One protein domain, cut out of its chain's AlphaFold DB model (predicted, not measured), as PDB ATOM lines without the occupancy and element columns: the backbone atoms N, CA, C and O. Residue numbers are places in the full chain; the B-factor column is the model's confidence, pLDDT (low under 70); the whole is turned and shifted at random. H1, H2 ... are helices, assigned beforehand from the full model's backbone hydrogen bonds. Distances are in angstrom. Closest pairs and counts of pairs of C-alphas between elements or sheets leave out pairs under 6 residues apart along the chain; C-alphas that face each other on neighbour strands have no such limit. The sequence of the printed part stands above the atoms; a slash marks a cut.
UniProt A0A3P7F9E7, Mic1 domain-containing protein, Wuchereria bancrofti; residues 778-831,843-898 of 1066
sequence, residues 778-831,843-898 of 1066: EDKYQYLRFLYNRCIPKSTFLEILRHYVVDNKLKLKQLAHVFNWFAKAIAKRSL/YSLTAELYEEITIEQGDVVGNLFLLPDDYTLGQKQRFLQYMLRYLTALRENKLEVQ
ATOM      1  N   GLU A 778     237.274 184.356 226.093       87.82
ATOM      2  CA  GLU A 778     237.736 182.995 225.793       87.82
ATOM      3  C   GLU A 778     238.442 182.919 224.431       87.82
ATOM      4  O   GLU A 778     239.561 182.400 224.341       87.82
ATOM      5  N   ASP A 779     237.821 183.491 223.390       90.76
ATOM      6  CA  ASP A 779     238.355 183.506 222.026       90.76
ATOM      7  C   ASP A 779     239.593 184.409 221.921       90.76
ATOM      8  O   ASP A 779     239.525 185.641 221.975       90.76
ATOM      9  N   LYS A 780     240.750 183.775 221.712       92.45
ATOM     10  CA  LYS A 780     242.051 184.449 221.635       92.45
ATOM     11  C   LYS A 780     242.145 185.407 220.453       92.45
ATOM     12  O   LYS A 780     242.836 186.419 220.554       92.45
ATOM     13  N   TYR A 781     241.435 185.136 219.358       92.57
ATOM     14  CA  TYR A 781     241.396 186.040 218.212       92.57
ATOM     15  C   TYR A 781     240.617 187.321 218.531       92.57
ATOM     16  O   TYR A 781     241.128 188.423 218.305       92.57
ATOM     17  N   GLN A 782     239.428 187.194 219.130       91.82
ATOM     18  CA  GLN A 782     238.656 188.344 219.607       91.82
ATOM     19  C   GLN A 782     239.393 189.123 220.691       91.82
ATOM     20  O   GLN A 782     239.371 190.349 220.661       91.82
ATOM     21  N   TYR A 783     240.099 188.447 221.601       94.09
ATOM     22  CA  TYR A 783     240.918 189.117 222.607       94.09
ATOM     23  C   TYR A 783     242.052 189.933 221.971       94.09
ATOM     24  O   TYR A 783     242.252 191.093 222.324       94.09
ATOM     25  N   LEU A 784     242.750 189.392 220.966       94.35
ATOM     26  CA  LEU A 784     243.756 190.153 220.221       94.35
ATOM     27  C   LEU A 784     243.146 191.348 219.483       94.35
ATOM     28  O   LEU A 784     243.720 192.435 219.527       94.35
ATOM     29  N   ARG A 785     241.983 191.187 218.835       93.65
ATOM     30  CA  ARG A 785     241.282 192.321 218.207       93.65
ATOM     31  C   ARG A 785     240.878 193.357 219.250       93.65
ATOM     32  O   ARG A 785     241.039 194.554 219.013       93.65
ATOM     33  N   PHE A 786     240.407 192.896 220.408       93.63
ATOM     34  CA  PHE A 786     240.071 193.743 221.535       93.63
ATOM     35  C   PHE A 786     241.298 194.558 221.935       93.63
ATOM     36  O   PHE A 786     241.251 195.773 221.818       93.63
ATOM     37  N   LEU A 787     242.422 193.934 222.277       93.61
ATOM     38  CA  LEU A 787     243.649 194.641 222.645       93.61
ATOM     39  C   LEU A 787     244.143 195.608 221.560       93.61
ATOM     40  O   LEU A 787     244.483 196.747 221.870       93.61
ATOM     41  N   TYR A 788     244.146 195.178 220.293       92.86
ATOM     42  CA  TYR A 788     244.617 195.979 219.157       92.86
ATOM     43  C   TYR A 788     243.865 197.304 219.003       92.86
ATOM     44  O   TYR A 788     244.417 198.315 218.559       92.86
ATOM     45  N   ASN A 789     242.602 197.302 219.416       91.36
ATOM     46  CA  ASN A 789     241.736 198.458 219.363       91.36
ATOM     47  C   ASN A 789     241.879 199.392 220.588       91.36
ATOM     48  O   ASN A 789     241.060 200.296 220.745       91.36
ATOM     49  N   ARG A 790     242.854 199.184 221.487       89.41
ATOM     50  CA  ARG A 790     243.040 199.970 222.722       89.41
ATOM     51  C   ARG A 790     244.438 200.572 222.813       89.41
ATOM     52  O   ARG A 790     245.383 200.125 222.170       89.41
ATOM     53  N   CYS A 791     244.570 201.576 223.675       82.08
ATOM     54  CA  CYS A 791     245.836 202.231 223.994       82.08
ATOM     55  C   CYS A 791     246.680 201.385 224.965       82.08
ATOM     56  O   CYS A 791     246.862 201.774 226.116       82.08
ATOM     57  N   ILE A 792     247.186 200.233 224.517       87.87
ATOM     58  CA  ILE A 792     248.188 199.453 225.264       87.87
ATOM     59  C   ILE A 792     249.594 199.655 224.691       87.87
ATOM     60  O   ILE A 792     249.739 199.970 223.505       87.87
ATOM     61  N   PRO A 793     250.656 199.451 225.493       89.47
ATOM     62  CA  PRO A 793     252.016 199.448 224.975       89.47
ATOM     63  C   PRO A 793     252.178 198.403 223.863       89.47
ATOM     64  O   PRO A 793     251.811 197.237 224.024       89.47
ATOM     65  N   LYS A 794     252.779 198.805 222.734       91.64
ATOM     66  CA  LYS A 794     252.984 197.906 221.583       91.64
ATOM     67  C   LYS A 794     253.781 196.644 221.935       91.64
ATOM     68  O   LYS A 794     253.536 195.594 221.355       91.64
ATOM     69  N   SER A 795     254.709 196.743 222.890       91.71
ATOM     70  CA  SER A 795     255.505 195.616 223.387       91.71
ATOM     71  C   SER A 795     254.625 194.559 224.046       91.71
ATOM     72  O   SER A 795     254.742 193.390 223.704       91.71
ATOM     73  N   THR A 796     253.692 194.978 224.904       92.37
ATOM     74  CA  THR A 796     252.755 194.087 225.598       92.37
ATOM     75  C   THR A 796     251.855 193.358 224.604       92.37
ATOM     76  O   THR A 796     251.694 192.145 224.690       92.37
ATOM     77  N   PHE A 797     251.322 194.066 223.601       94.34
ATOM     78  CA  PHE A 797     250.533 193.433 222.540       94.34
ATOM     79  C   PHE A 797     251.335 192.368 221.776       94.34
ATOM     80  O   PHE A 797     250.850 191.258 221.557       94.34
ATOM     81  N   LEU A 798     252.559 192.707 221.358       93.44
ATOM     82  CA  LEU A 798     253.412 191.812 220.574       93.44
ATOM     83  C   LEU A 798     253.881 190.601 221.384       93.44
ATOM     84  O   LEU A 798     254.002 189.518 220.819       93.44
ATOM     85  N   GLU A 799     254.100 190.758 222.687       92.85
ATOM     86  CA  GLU A 799     254.430 189.665 223.602       92.85
ATOM     87  C   GLU A 799     253.263 188.677 223.753       92.85
ATOM     88  O   GLU A 799     253.455 187.471 223.574       92.85
ATOM     89  N   ILE A 800     252.040 189.179 223.964       93.21
ATOM     90  CA  ILE A 800     250.820 188.352 224.022       93.21
ATOM     91  C   ILE A 800     250.595 187.629 222.685       93.21
ATOM     92  O   ILE A 800     250.348 186.422 222.657       93.21
ATOM     93  N   LEU A 801     250.733 188.343 221.562       94.23
ATOM     94  CA  LEU A 801     250.627 187.752 220.228       94.23
ATOM     95  C   LEU A 801     251.689 186.668 220.013       94.23
ATOM     96  O   LEU A 801     251.363 185.588 219.523       94.23
ATOM     97  N   ARG A 802     252.944 186.919 220.406       92.80
ATOM     98  CA  ARG A 802     254.033 185.939 220.314       92.80
ATOM     99  C   ARG A 802     253.698 184.679 221.101       92.80
ATOM    100  O   ARG A 802     253.841 183.594 220.548       92.80
ATOM    101  N   HIS A 803     253.210 184.805 222.334       91.27
ATOM    102  CA  HIS A 803     252.808 183.657 223.147       91.27
ATOM    103  C   HIS A 803     251.738 182.804 222.440       91.27
ATOM    104  O   HIS A 803     251.904 181.594 222.305       91.27
ATOM    105  N   TYR A 804     250.692 183.420 221.877       92.15
ATOM    106  CA  TYR A 804     249.650 182.679 221.149       92.15
ATOM    107  C   TYR A 804     250.118 182.059 219.831       92.15
ATOM    108  O   TYR A 804     249.638 180.988 219.454       92.15
ATOM    109  N   VAL A 805     251.057 182.700 219.133       91.94
ATOM    110  CA  VAL A 805     251.642 182.170 217.895       91.94
ATOM    111  C   VAL A 805     252.571 180.986 218.186       91.94
ATOM    112  O   VAL A 805     252.511 179.978 217.479       91.94
ATOM    113  N   VAL A 806     253.395 181.067 219.239       88.87
ATOM    114  CA  VAL A 806     254.317 179.994 219.659       88.87
ATOM    115  C   VAL A 806     253.550 178.765 220.146       88.87
ATOM    116  O   VAL A 806     253.835 177.650 219.696       88.87
ATOM    117  N   ASP A 807     252.533 178.982 220.981       87.59
ATOM    118  CA  ASP A 807     251.668 177.935 221.532       87.59
ATOM    119  C   ASP A 807     250.664 177.379 220.511       87.59
ATOM    120  O   ASP A 807     249.898 176.472 220.829       87.59
ATOM    121  N   ASN A 808     250.649 177.912 219.282       88.60
ATOM    122  CA  ASN A 808     249.747 177.492 218.211       88.60
ATOM    123  C   ASN A 808     248.251 177.598 218.588       88.60
ATOM    124  O   ASN A 808     247.445 176.753 218.209       88.60
ATOM    125  N   LYS A 809     247.879 178.645 219.336       90.76
ATOM    126  CA  LYS A 809     246.512 178.885 219.840       90.76
ATOM    127  C   LYS A 809     245.595 179.612 218.840       90.76
ATOM    128  O   LYS A 809     244.444 179.887 219.163       90.76
ATOM    129  N   LEU A 810     246.093 179.951 217.649       91.65
ATOM    130  CA  LEU A 810     245.363 180.683 216.608       91.65
ATOM    131  C   LEU A 810     245.337 179.877 215.307       91.65
ATOM    132  O   LEU A 810     246.365 179.342 214.891       91.65
ATOM    133  N   LYS A 811     244.188 179.846 214.624       92.20
ATOM    134  CA  LYS A 811     244.077 179.253 213.281       92.20
ATOM    135  C   LYS A 811     244.857 180.092 212.262       92.20
ATOM    136  O   LYS A 811     244.932 181.317 212.371       92.20
ATOM    137  N   LEU A 812     245.353 179.466 211.192       90.92
ATOM    138  CA  LEU A 812     246.104 180.171 210.142       90.92
ATOM    139  C   LEU A 812     245.293 181.310 209.493       90.92
ATOM    140  O   LEU A 812     245.840 182.380 209.231       90.92
ATOM    141  N   LYS A 813     243.982 181.104 209.287       92.42
ATOM    142  CA  LYS A 813     243.058 182.140 208.787       92.42
ATOM    143  C   LYS A 813     242.995 183.345 209.733       92.42
ATOM    144  O   LYS A 813     243.166 184.477 209.295       92.42
ATOM    145  N   GLN A 814     242.840 183.101 211.036       93.13
ATOM    146  CA  GLN A 814     242.822 184.151 212.064       93.13
ATOM    147  C   GLN A 814     244.124 184.958 212.048       93.13
ATOM    148  O   GLN A 814     244.091 186.186 212.030       93.13
ATOM    149  N   LEU A 815     245.272 184.284 211.966       93.40
ATOM    150  CA  LEU A 815     246.564 184.960 211.908       93.40
ATOM    151  C   LEU A 815     246.742 185.787 210.622       93.40
ATOM    152  O   LEU A 815     247.278 186.894 210.675       93.40
ATOM    153  N   ALA A 816     246.242 185.305 209.481       92.81
ATOM    154  CA  ALA A 816     246.224 186.080 208.241       92.81
ATOM    155  C   ALA A 816     245.410 187.379 208.394       92.81
ATOM    156  O   ALA A 816     245.857 188.440 207.952       92.81
ATOM    157  N   HIS A 817     244.269 187.336 209.091       92.83
ATOM    158  CA  HIS A 817     243.510 188.545 209.416       92.83
ATOM    159  C   HIS A 817     244.289 189.492 210.339       92.83
ATOM    160  O   HIS A 817     244.324 190.690 210.061       92.83
ATOM    161  N   VAL A 818     244.968 188.971 211.371       93.74
ATOM    162  CA  VAL A 818     245.831 189.773 212.261       93.74
ATOM    163  C   VAL A 818     246.916 190.504 211.462       93.74
ATOM    164  O   VAL A 818     247.098 191.713 211.603       93.74
ATOM    165  N   PHE A 819     247.600 189.806 210.555       94.92
ATOM    166  CA  PHE A 819     248.606 190.411 209.678       94.92
ATOM    167  C   PHE A 819     248.021 191.461 208.731       94.92
ATOM    168  O   PHE A 819     248.641 192.504 208.505       94.92
ATOM    169  N   ASN A 820     246.812 191.226 208.220       92.39
ATOM    170  CA  ASN A 820     246.099 192.198 207.402       92.39
ATOM    171  C   ASN A 820     245.739 193.467 208.196       92.39
ATOM    172  O   ASN A 820     245.757 194.554 207.623       92.39
ATOM    173  N   TRP A 821     245.470 193.375 209.507       91.62
ATOM    174  CA  TRP A 821     245.280 194.563 210.351       91.62
ATOM    175  C   TRP A 821     246.527 195.449 210.340       91.62
ATOM    176  O   TRP A 821     246.433 196.645 210.058       91.62
ATOM    177  N   PHE A 822     247.708 194.860 210.551       93.37
ATOM    178  CA  PHE A 822     248.968 195.609 210.558       93.37
ATOM    179  C   PHE A 822     249.257 196.222 209.186       93.37
ATOM    180  O   PHE A 822     249.582 197.406 209.092       93.37
ATOM    181  N   ALA A 823     249.083 195.446 208.113       92.22
ATOM    182  CA  ALA A 823     249.296 195.917 206.750       92.22
ATOM    183  C   ALA A 823     248.347 197.078 206.388       92.22
ATOM    184  O   ALA A 823     248.800 198.116 205.902       92.22
ATOM    185  N   LYS A 824     247.051 196.974 206.710       89.86
ATOM    186  CA  LYS A 824     246.077 198.062 206.509       89.86
ATOM    187  C   LYS A 824     246.438 199.317 207.300       89.86
ATOM    188  O   LYS A 824     246.365 200.421 206.759       89.86
ATOM    189  N   ALA A 825     246.857 199.165 208.557       87.36
ATOM    190  CA  ALA A 825     247.259 200.287 209.398       87.36
ATOM    191  C   ALA A 825     248.501 201.009 208.841       87.36
ATOM    192  O   ALA A 825     248.529 202.240 208.795       87.36
ATOM    193  N   ILE A 826     249.502 200.264 208.357       88.68
ATOM    194  CA  ILE A 826     250.694 200.825 207.701       88.68
ATOM    195  C   ILE A 826     250.300 201.546 206.401       88.68
ATOM    196  O   ILE A 826     250.698 202.693 206.187       88.68
ATOM    197  N   ALA A 827     249.461 200.924 205.567       87.41
ATOM    198  CA  ALA A 827     248.998 201.507 204.309       87.41
ATOM    199  C   ALA A 827     248.225 202.819 204.531       87.41
ATOM    200  O   ALA A 827     248.518 203.827 203.885       87.41
ATOM    201  N   LYS A 828     247.310 202.854 205.510       84.69
ATOM    202  CA  LYS A 828     246.530 204.051 205.866       84.69
ATOM    203  C   LYS A 828     247.415 205.229 206.287       84.69
ATOM    204  O   LYS A 828     247.094 206.366 205.955       84.69
ATOM    205  N   ARG A 829     248.530 204.970 206.982       78.51
ATOM    206  CA  ARG A 829     249.495 206.003 207.409       78.51
ATOM    207  C   ARG A 829     250.430 206.456 206.284       78.51
ATOM    208  O   ARG A 829     250.910 207.583 206.319       78.51
ATOM    209  N   SER A 830     250.694 205.591 205.304       68.94
ATOM    210  CA  SER A 830     251.517 205.924 204.132       68.94
ATOM    211  C   SER A 830     250.806 206.848 203.136       68.94
ATOM    212  O   SER A 830     251.464 207.540 202.355       68.94
ATOM    213  N   LEU A 831     249.469 206.907 203.186       67.14
ATOM    214  CA  LEU A 831     248.702 207.893 202.436       67.14
ATOM    215  C   LEU A 831     248.915 209.286 203.052       67.14
ATOM    216  O   LEU A 831     248.789 209.437 204.270       67.14
ATOM    217  N   TYR A 843     229.940 224.010 209.677       81.02
ATOM    218  CA  TYR A 843     230.159 223.311 210.944       81.02
ATOM    219  C   TYR A 843     230.605 221.869 210.647       81.02
ATOM    220  O   TYR A 843     230.417 221.397 209.530       81.02
ATOM    221  N   SER A 844     231.180 221.164 211.618       83.63
ATOM    222  CA  SER A 844     231.524 219.741 211.484       83.63
ATOM    223  C   SER A 844     231.353 219.043 212.824       83.63
ATOM    224  O   SER A 844     231.792 219.574 213.849       83.63
ATOM    225  N   LEU A 845     230.710 217.874 212.833       87.01
ATOM    226  CA  LEU A 845     230.635 217.047 214.031       87.01
ATOM    227  C   LEU A 845     231.900 216.201 214.155       87.01
ATOM    228  O   LEU A 845     232.246 215.446 213.249       87.01
ATOM    229  N   THR A 846     232.579 216.312 215.292       85.76
ATOM    230  CA  THR A 846     233.816 215.576 215.570       85.76
ATOM    231  C   THR A 846     233.622 214.671 216.774       85.76
ATOM    232  O   THR A 846     233.201 215.122 217.836       85.76
ATOM    233  N   ALA A 847     233.932 213.390 216.601       87.00
ATOM    234  CA  ALA A 847     234.068 212.434 217.690       87.00
ATOM    235  C   ALA A 847     235.476 212.520 218.299       87.00
ATOM    236  O   ALA A 847     236.394 213.036 217.658       87.00
ATOM    237  N   GLU A 848     235.649 212.001 219.512       85.00
ATOM    238  CA  GLU A 848     236.977 211.830 220.106       85.00
ATOM    239  C   GLU A 848     237.840 210.934 219.210       85.00
ATOM    240  O   GLU A 848     237.383 209.896 218.716       85.00
ATOM    241  N   LEU A 849     239.080 211.373 218.977       83.28
ATOM    242  CA  LEU A 849     240.006 210.695 218.079       83.28
ATOM    243  C   LEU A 849     240.404 209.331 218.639       83.28
ATOM    244  O   LEU A 849     240.861 209.203 219.773       83.28
ATOM    245  N   TYR A 850     240.274 208.328 217.787       82.81
ATOM    246  CA  TYR A 850     240.659 206.956 218.027       82.81
ATOM    247  C   TYR A 850     241.690 206.512 216.989       82.81
ATOM    248  O   TYR A 850     241.444 206.591 215.777       82.81
ATOM    249  N   GLU A 851     242.810 205.986 217.478       79.20
ATOM    250  CA  GLU A 851     243.841 205.343 216.673       79.20
ATOM    251  C   GLU A 851     244.122 203.928 217.199       79.20
ATOM    252  O   GLU A 851     244.232 203.706 218.404       79.20
ATOM    253  N   GLU A 852     244.230 202.969 216.278       83.56
ATOM    254  CA  GLU A 852     244.682 201.600 216.554       83.56
ATOM    255  C   GLU A 852     246.190 201.575 216.868       83.56
ATOM    256  O   GLU A 852     246.942 202.454 216.423       83.56
ATOM    257  N   ILE A 853     246.661 200.526 217.559       86.66
ATOM    258  CA  ILE A 853     248.083 200.362 217.904       86.66
ATOM    259  C   ILE A 853     248.977 200.482 216.654       86.66
ATOM    260  O   ILE A 853     248.751 199.886 215.593       86.66
ATOM    261  N   THR A 854     250.054 201.258 216.778       86.77
ATOM    262  CA  THR A 854     251.052 201.448 215.723       86.77
ATOM    263  C   THR A 854     252.069 200.306 215.712       86.77
ATOM    264  O   THR A 854     253.028 200.328 216.481       86.77
ATOM    265  N   ILE A 855     251.864 199.321 214.833       90.79
ATOM    266  CA  ILE A 855     252.807 198.220 214.582       90.79
ATOM    267  C   ILE A 855     253.422 198.404 213.195       90.79
ATOM    268  O   ILE A 855     252.697 198.479 212.200       90.79
ATOM    269  N   GLU A 856     254.747 198.512 213.132       90.69
ATOM    270  CA  GLU A 856     255.502 198.616 211.881       90.69
ATOM    271  C   GLU A 856     256.012 197.247 211.406       90.69
ATOM    272  O   GLU A 856     256.036 196.280 212.169       90.69
ATOM    273  N   GLN A 857     256.471 197.150 210.148       91.90
ATOM    274  CA  GLN A 857     257.032 195.893 209.624       91.90
ATOM    275  C   GLN A 857     258.207 195.393 210.483       91.90
ATOM    276  O   GLN A 857     258.273 194.211 210.808       91.90
ATOM    277  N   GLY A 858     259.083 196.303 210.927       90.11
ATOM    278  CA  GLY A 858     260.219 195.958 211.786       90.11
ATOM    279  C   GLY A 858     259.806 195.406 213.156       90.11
ATOM    280  O   GLY A 858     260.485 194.527 213.680       90.11
ATOM    281  N   ASP A 859     258.675 195.862 213.708       92.04
ATOM    282  CA  ASP A 859     258.157 195.365 214.987       92.04
ATOM    283  C   ASP A 859     257.676 193.908 214.858       92.04
ATOM    284  O   ASP A 859     258.006 193.077 215.705       92.04
ATOM    285  N   VAL A 860     256.940 193.582 213.787       91.43
ATOM    286  CA  VAL A 860     256.476 192.210 213.496       91.43
ATOM    287  C   VAL A 860     257.675 191.289 213.302       91.43
ATOM    288  O   VAL A 860     257.775 190.244 213.939       91.43
ATOM    289  N   VAL A 861     258.612 191.703 212.448       91.53
ATOM    290  CA  VAL A 861     259.791 190.909 212.109       91.53
ATOM    291  C   VAL A 861     260.650 190.653 213.347       91.53
ATOM    292  O   VAL A 861     260.987 189.503 213.622       91.53
ATOM    293  N   GLY A 862     260.936 191.698 214.128       90.02
ATOM    294  CA  GLY A 862     261.775 191.609 215.321       90.02
ATOM    295  C   GLY A 862     261.167 190.802 216.471       90.02
ATOM    296  O   GLY A 862     261.911 190.155 217.200       90.02
ATOM    297  N   ASN A 863     259.839 190.810 216.639       88.44
ATOM    298  CA  ASN A 863     259.190 190.137 217.775       88.44
ATOM    299  C   ASN A 863     258.639 188.743 217.445       88.44
ATOM    300  O   ASN A 863     258.549 187.910 218.345       88.44
ATOM    301  N   LEU A 864     258.256 188.477 216.190       88.83
ATOM    302  CA  LEU A 864     257.600 187.220 215.799       88.83
ATOM    303  C   LEU A 864     258.467 186.320 214.918       88.83
ATOM    304  O   LEU A 864     258.381 185.103 215.042       88.83
ATOM    305  N   PHE A 865     259.269 186.884 214.010       90.72
ATOM    306  CA  PHE A 865     259.927 186.106 212.952       90.72
ATOM    307  C   PHE A 865     261.425 185.881 213.163       90.72
ATOM    308  O   PHE A 865     262.021 185.085 212.438       90.72
ATOM    309  N   LEU A 866     262.024 186.497 214.184       87.01
ATOM    310  CA  LEU A 866     263.331 186.092 214.698       87.01
ATOM    311  C   LEU A 866     263.169 184.809 215.523       87.01
ATOM    312  O   LEU A 866     262.891 184.847 216.722       87.01
ATOM    313  N   LEU A 867     263.282 183.667 214.842       81.64
ATOM    314  CA  LEU A 867     263.107 182.346 215.439       81.64
ATOM    315  C   LEU A 867     264.292 182.012 216.361       81.64
ATOM    316  O   LEU A 867     265.427 182.022 215.888       81.64
ATOM    317  N   PRO A 868     264.056 181.672 217.641       81.05
ATOM    318  CA  PRO A 868     265.077 181.084 218.500       81.05
ATOM    319  C   PRO A 868     265.604 179.766 217.919       81.05
ATOM    320  O   PRO A 868     264.842 178.985 217.336       81.05
ATOM    321  N   ASP A 869     266.893 179.490 218.122       77.13
ATOM    322  CA  ASP A 869     267.538 178.278 217.600       77.13
ATOM    323  C   ASP A 869     266.875 176.992 218.124       77.13
ATOM    324  O   ASP A 869     266.711 176.034 217.357       77.13
ATOM    325  N   ASP A 870     266.380 177.036 219.367       82.16
ATOM    326  CA  ASP A 870     265.749 175.939 220.117       82.16
ATOM    327  C   ASP A 870     264.387 175.478 219.563       82.16
ATOM    328  O   ASP A 870     263.803 174.509 220.053       82.16
ATOM    329  N   TYR A 871     263.835 176.149 218.547       83.43
ATOM    330  CA  TYR A 871     262.551 175.746 217.971       83.43
ATOM    331  C   TYR A 871     262.661 174.416 217.217       83.43
ATOM    332  O   TYR A 871     263.530 174.222 216.357       83.43
ATOM    333  N   THR A 872     261.707 173.523 217.488       85.76
ATOM    334  CA  THR A 872     261.553 172.237 216.793       85.76
ATOM    335  C   THR A 872     261.338 172.438 215.290       85.76
ATOM    336  O   THR A 872     260.837 173.475 214.844       85.76
ATOM    337  N   LEU A 873     261.658 171.419 214.485       84.23
ATOM    338  CA  LEU A 873     261.432 171.455 213.033       84.23
ATOM    339  C   LEU A 873     259.963 171.771 212.696       84.23
ATOM    340  O   LEU A 873     259.689 172.606 211.836       84.23
ATOM    341  N   GLY A 874     259.022 171.177 213.440       85.05
ATOM    342  CA  GLY A 874     257.590 171.434 213.281       85.05
ATOM    343  C   GLY A 874     257.199 172.883 213.594       85.05
ATOM    344  O   GLY A 874     256.409 173.474 212.862       85.05
ATOM    345  N   GLN A 875     257.782 173.498 214.631       86.96
ATOM    346  CA  GLN A 875     257.578 174.925 214.915       86.96
ATOM    347  C   GLN A 875     258.120 175.796 213.781       86.96
ATOM    348  O   GLN A 875     257.391 176.644 213.273       86.96
ATOM    349  N   LYS A 876     259.356 175.557 213.327       87.86
ATOM    350  CA  LYS A 876     259.969 176.312 212.219       87.86
ATOM    351  C   LYS A 876     259.126 176.221 210.939       87.86
ATOM    352  O   LYS A 876     258.897 177.238 210.286       87.86
ATOM    353  N   GLN A 877     258.568 175.046 210.635       89.33
ATOM    354  CA  GLN A 877     257.657 174.860 209.504       89.33
ATOM    355  C   GLN A 877     256.345 175.647 209.655       89.33
ATOM    356  O   GLN A 877     255.874 176.225 208.675       89.33
ATOM    357  N   ARG A 878     255.752 175.710 210.856       89.47
ATOM    358  CA  ARG A 878     254.559 176.542 211.109       89.47
ATOM    359  C   ARG A 878     254.865 178.029 210.962       89.47
ATOM    360  O   ARG A 878     254.155 178.734 210.251       89.47
ATOM    361  N   PHE A 879     255.961 178.495 211.555       91.46
ATOM    362  CA  PHE A 879     256.391 179.886 211.425       91.46
ATOM    363  C   PHE A 879     256.670 180.277 209.972       91.46
ATOM    364  O   PHE A 879     256.319 181.383 209.574       91.46
ATOM    365  N   LEU A 880     257.204 179.368 209.153       92.27
ATOM    366  CA  LEU A 880     257.350 179.607 207.719       92.27
ATOM    367  C   LEU A 880     255.996 179.865 207.034       92.27
ATOM    368  O   LEU A 880     255.877 180.793 206.235       92.27
ATOM    369  N   GLN A 881     254.951 179.105 207.375       92.03
ATOM    370  CA  GLN A 881     253.597 179.363 206.863       92.03
ATOM    371  C   GLN A 881     253.077 180.736 207.309       92.03
ATOM    372  O   GLN A 881     252.460 181.452 206.518       92.03
ATOM    373  N   TYR A 882     253.372 181.143 208.545       93.99
ATOM    374  CA  TYR A 882     252.999 182.461 209.069       93.99
ATOM    375  C   TYR A 882     253.716 183.594 208.333       93.99
ATOM    376  O   TYR A 882     253.076 184.567 207.941       93.99
ATOM    377  N   MET A 883     255.017 183.445 208.072       94.13
ATOM    378  CA  MET A 883     255.790 184.411 207.287       94.13
ATOM    379  C   MET A 883     255.234 184.555 205.863       94.13
ATOM    380  O   MET A 883     255.114 185.674 205.366       94.13
ATOM    381  N   LEU A 884     254.843 183.450 205.218       92.85
ATOM    382  CA  LEU A 884     254.227 183.482 203.887       92.85
ATOM    383  C   LEU A 884     252.862 184.187 203.903       92.85
ATOM    384  O   LEU A 884     252.597 185.010 203.030       92.85
ATOM    385  N   ARG A 885     252.021 183.947 204.918       93.28
ATOM    386  CA  ARG A 885     250.751 184.680 205.080       93.28
ATOM    387  C   ARG A 885     250.970 186.173 205.346       93.28
ATOM    388  O   ARG A 885     250.239 186.993 204.797       93.28
ATOM    389  N   TYR A 886     251.988 186.536 206.126       94.77
ATOM    390  CA  TYR A 886     252.367 187.935 206.333       94.77
ATOM    391  C   TYR A 886     252.825 188.605 205.031       94.77
ATOM    392  O   TYR A 886     252.385 189.712 204.719       94.77
ATOM    393  N   LEU A 887     253.643 187.914 204.227       93.41
ATOM    394  CA  LEU A 887     254.068 188.386 202.908       93.41
ATOM    395  C   LEU A 887     252.868 188.649 201.985       93.41
ATOM    396  O   LEU A 887     252.811 189.695 201.335       93.41
ATOM    397  N   THR A 888     251.894 187.737 201.962       92.90
ATOM    398  CA  THR A 888     250.646 187.919 201.210       92.90
ATOM    399  C   THR A 888     249.890 189.163 201.682       92.90
ATOM    400  O   THR A 888     249.561 190.013 200.857       92.90
ATOM    401  N   ALA A 889     249.713 189.343 202.997       93.13
ATOM    402  CA  ALA A 889     249.017 190.504 203.559       93.13
ATOM    403  C   ALA A 889     249.690 191.844 203.196       93.13
ATOM    404  O   ALA A 889     249.006 192.820 202.870       93.13
ATOM    405  N   LEU A 890     251.027 191.910 203.204       92.88
ATOM    406  CA  LEU A 890     251.762 193.102 202.762       92.88
ATOM    407  C   LEU A 890     251.518 193.401 201.276       92.88
ATOM    408  O   LEU A 890     251.286 194.555 200.902       92.88
ATOM    409  N   ARG A 891     251.528 192.364 200.431       91.12
ATOM    410  CA  ARG A 891     251.356 192.500 198.980       91.12
ATOM    411  C   ARG A 891     249.937 192.909 198.595       91.12
ATOM    412  O   ARG A 891     249.772 193.783 197.746       91.12
ATOM    413  N   GLU A 892     248.928 192.329 199.238       91.44
ATOM    414  CA  GLU A 892     247.515 192.689 199.052       91.44
ATOM    415  C   GLU A 892     247.252 194.165 199.378       91.44
ATOM    416  O   GLU A 892     246.503 194.841 198.675       91.44
ATOM    417  N   ASN A 893     247.944 194.700 200.388       88.98
ATOM    418  CA  ASN A 893     247.867 196.110 200.775       88.98
ATOM    419  C   ASN A 893     248.850 197.018 200.008       88.98
ATOM    420  O   ASN A 893     248.999 198.188 200.360       88.98
ATOM    421  N   LYS A 894     249.494 196.510 198.944       89.56
ATOM    422  CA  LYS A 894     250.434 197.245 198.073       89.56
ATOM    423  C   LYS A 894     251.602 197.891 198.831       89.56
ATOM    424  O   LYS A 894     252.073 198.961 198.448       89.56
ATOM    425  N   LEU A 895     252.061 197.250 199.904       88.01
ATOM    426  CA  LEU A 895     253.203 197.711 200.683       88.01
ATOM    427  C   LEU A 895     254.512 197.167 200.108       88.01
ATOM    428  O   LEU A 895     254.599 196.004 199.718       88.01
ATOM    429  N   GLU A 896     255.548 198.006 200.096       88.44
ATOM    430  CA  GLU A 896     256.911 197.559 199.821       88.44
ATOM    431  C   GLU A 896     257.421 196.732 201.008       88.44
ATOM    432  O   GLU A 896     257.354 197.164 202.163       88.44
ATOM    433  N   VAL A 897     257.886 195.517 200.724       89.12
ATOM    434  CA  VAL A 897     258.340 194.569 201.743       89.12
ATOM    435  C   VAL A 897     259.795 194.863 202.089       89.12
ATOM    436  O   VAL A 897     260.635 194.976 201.200       89.12
ATOM    437  N   GLN A 898     260.110 194.954 203.383       89.14
ATOM    438  CA  GLN A 898     261.482 195.203 203.828       89.14
ATOM    439  C   GLN A 898     262.452 194.104 203.337       89.14
ATOM    440  O   GLN A 898     262.237 192.929 203.646       89.14
TER     441      GLN A 898
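What this domain is: This is residues 778 to 831 and 843 to 898 of the 1066 residues of the protein "Mic1 domain-containing protein" of Wuchereria bancrofti (UniProt A0A3P7F9E7). Two layers of helices make a small body: the helical hairpin of H1 and H2 makes one layer, the two longest helices, H3 and H5, cross in the other, and short H4 closes the side between H2 and H5. From this body residues 843 to 849 stick out as a thin arm, which makes much of the greatest length. The printed part has 110 residues with five named helices, H1 to H5 in order along the chain, and no named strand; the class is all helix. The whole is compact, with a radius of gyration of the C-alphas of 15.0 A, and its C-alphas span 61 by 34 by 22 A, an elongated outline.

How they stand to each other: H1, residues 780 to 788, and H2, residues 794 to 806, form a helical hairpin. They touch, with the closest C-alphas, those of Leu 787 and Phe 797, 7.0 A apart, and run opposite ways at a shallow tilt of 14 degrees. H3, residues 812 to 830, is close to H1 but not clearly touching it; the closest C-alphas, those of Tyr 781 and Gln 814, are 6.6 A apart. H2 and H3 are apart, but only just, at 8.3 A. H4, residues 857 to 865, touches H2, whose residues 798 to 802 alone take part; the closest C-alphas, those of Arg 802 and Leu 864, are 5.9 A apart, and the tilt is steep at 38 degrees, the same way. H3 and H4 are near each other, with 5 pairs of C-alphas within 10 A. H5, residues 873 to 892, touches H3 with residues 882 to 890 alone; the closest C-alphas, those of Asn 820 and Ala 889, are 5.1 A apart, at a steep tilt of 40 degrees, the same way. H5 is close to H4 but not clearly touching it, with the C-alphas of Phe 865 and Met 883 closest at 7.2 A. H1 is apart from H4 and H5. In H1, H2, H3, H4 and H5 every O i to N i+4 pair is within hydrogen-bond range.

Where its parts are: H1 begins at C-alpha 780, (242.051, 184.449, 221.635), and is 12.1 A long. H2 is 18.1 A long, H3 27.0 A and H4 10.7 A. H5, the longest at 29.0 A, ends at C-alpha 892, (247.515, 192.689, 199.052).

The domain as a whole: The two C-alphas farthest apart, those of Tyr 843 and Leu 873, are 60.6 A apart. Residues 832 to 842 are not printed, and C-alphas 831 and 843 are 25.6 A apart across this cut. Of the links printed whole, H1 to H2 and H2 to H3 are tight and H4 to H5 is short. Mean pLDDT of the printed part is 89.3, with residues 830 to 831 under 70.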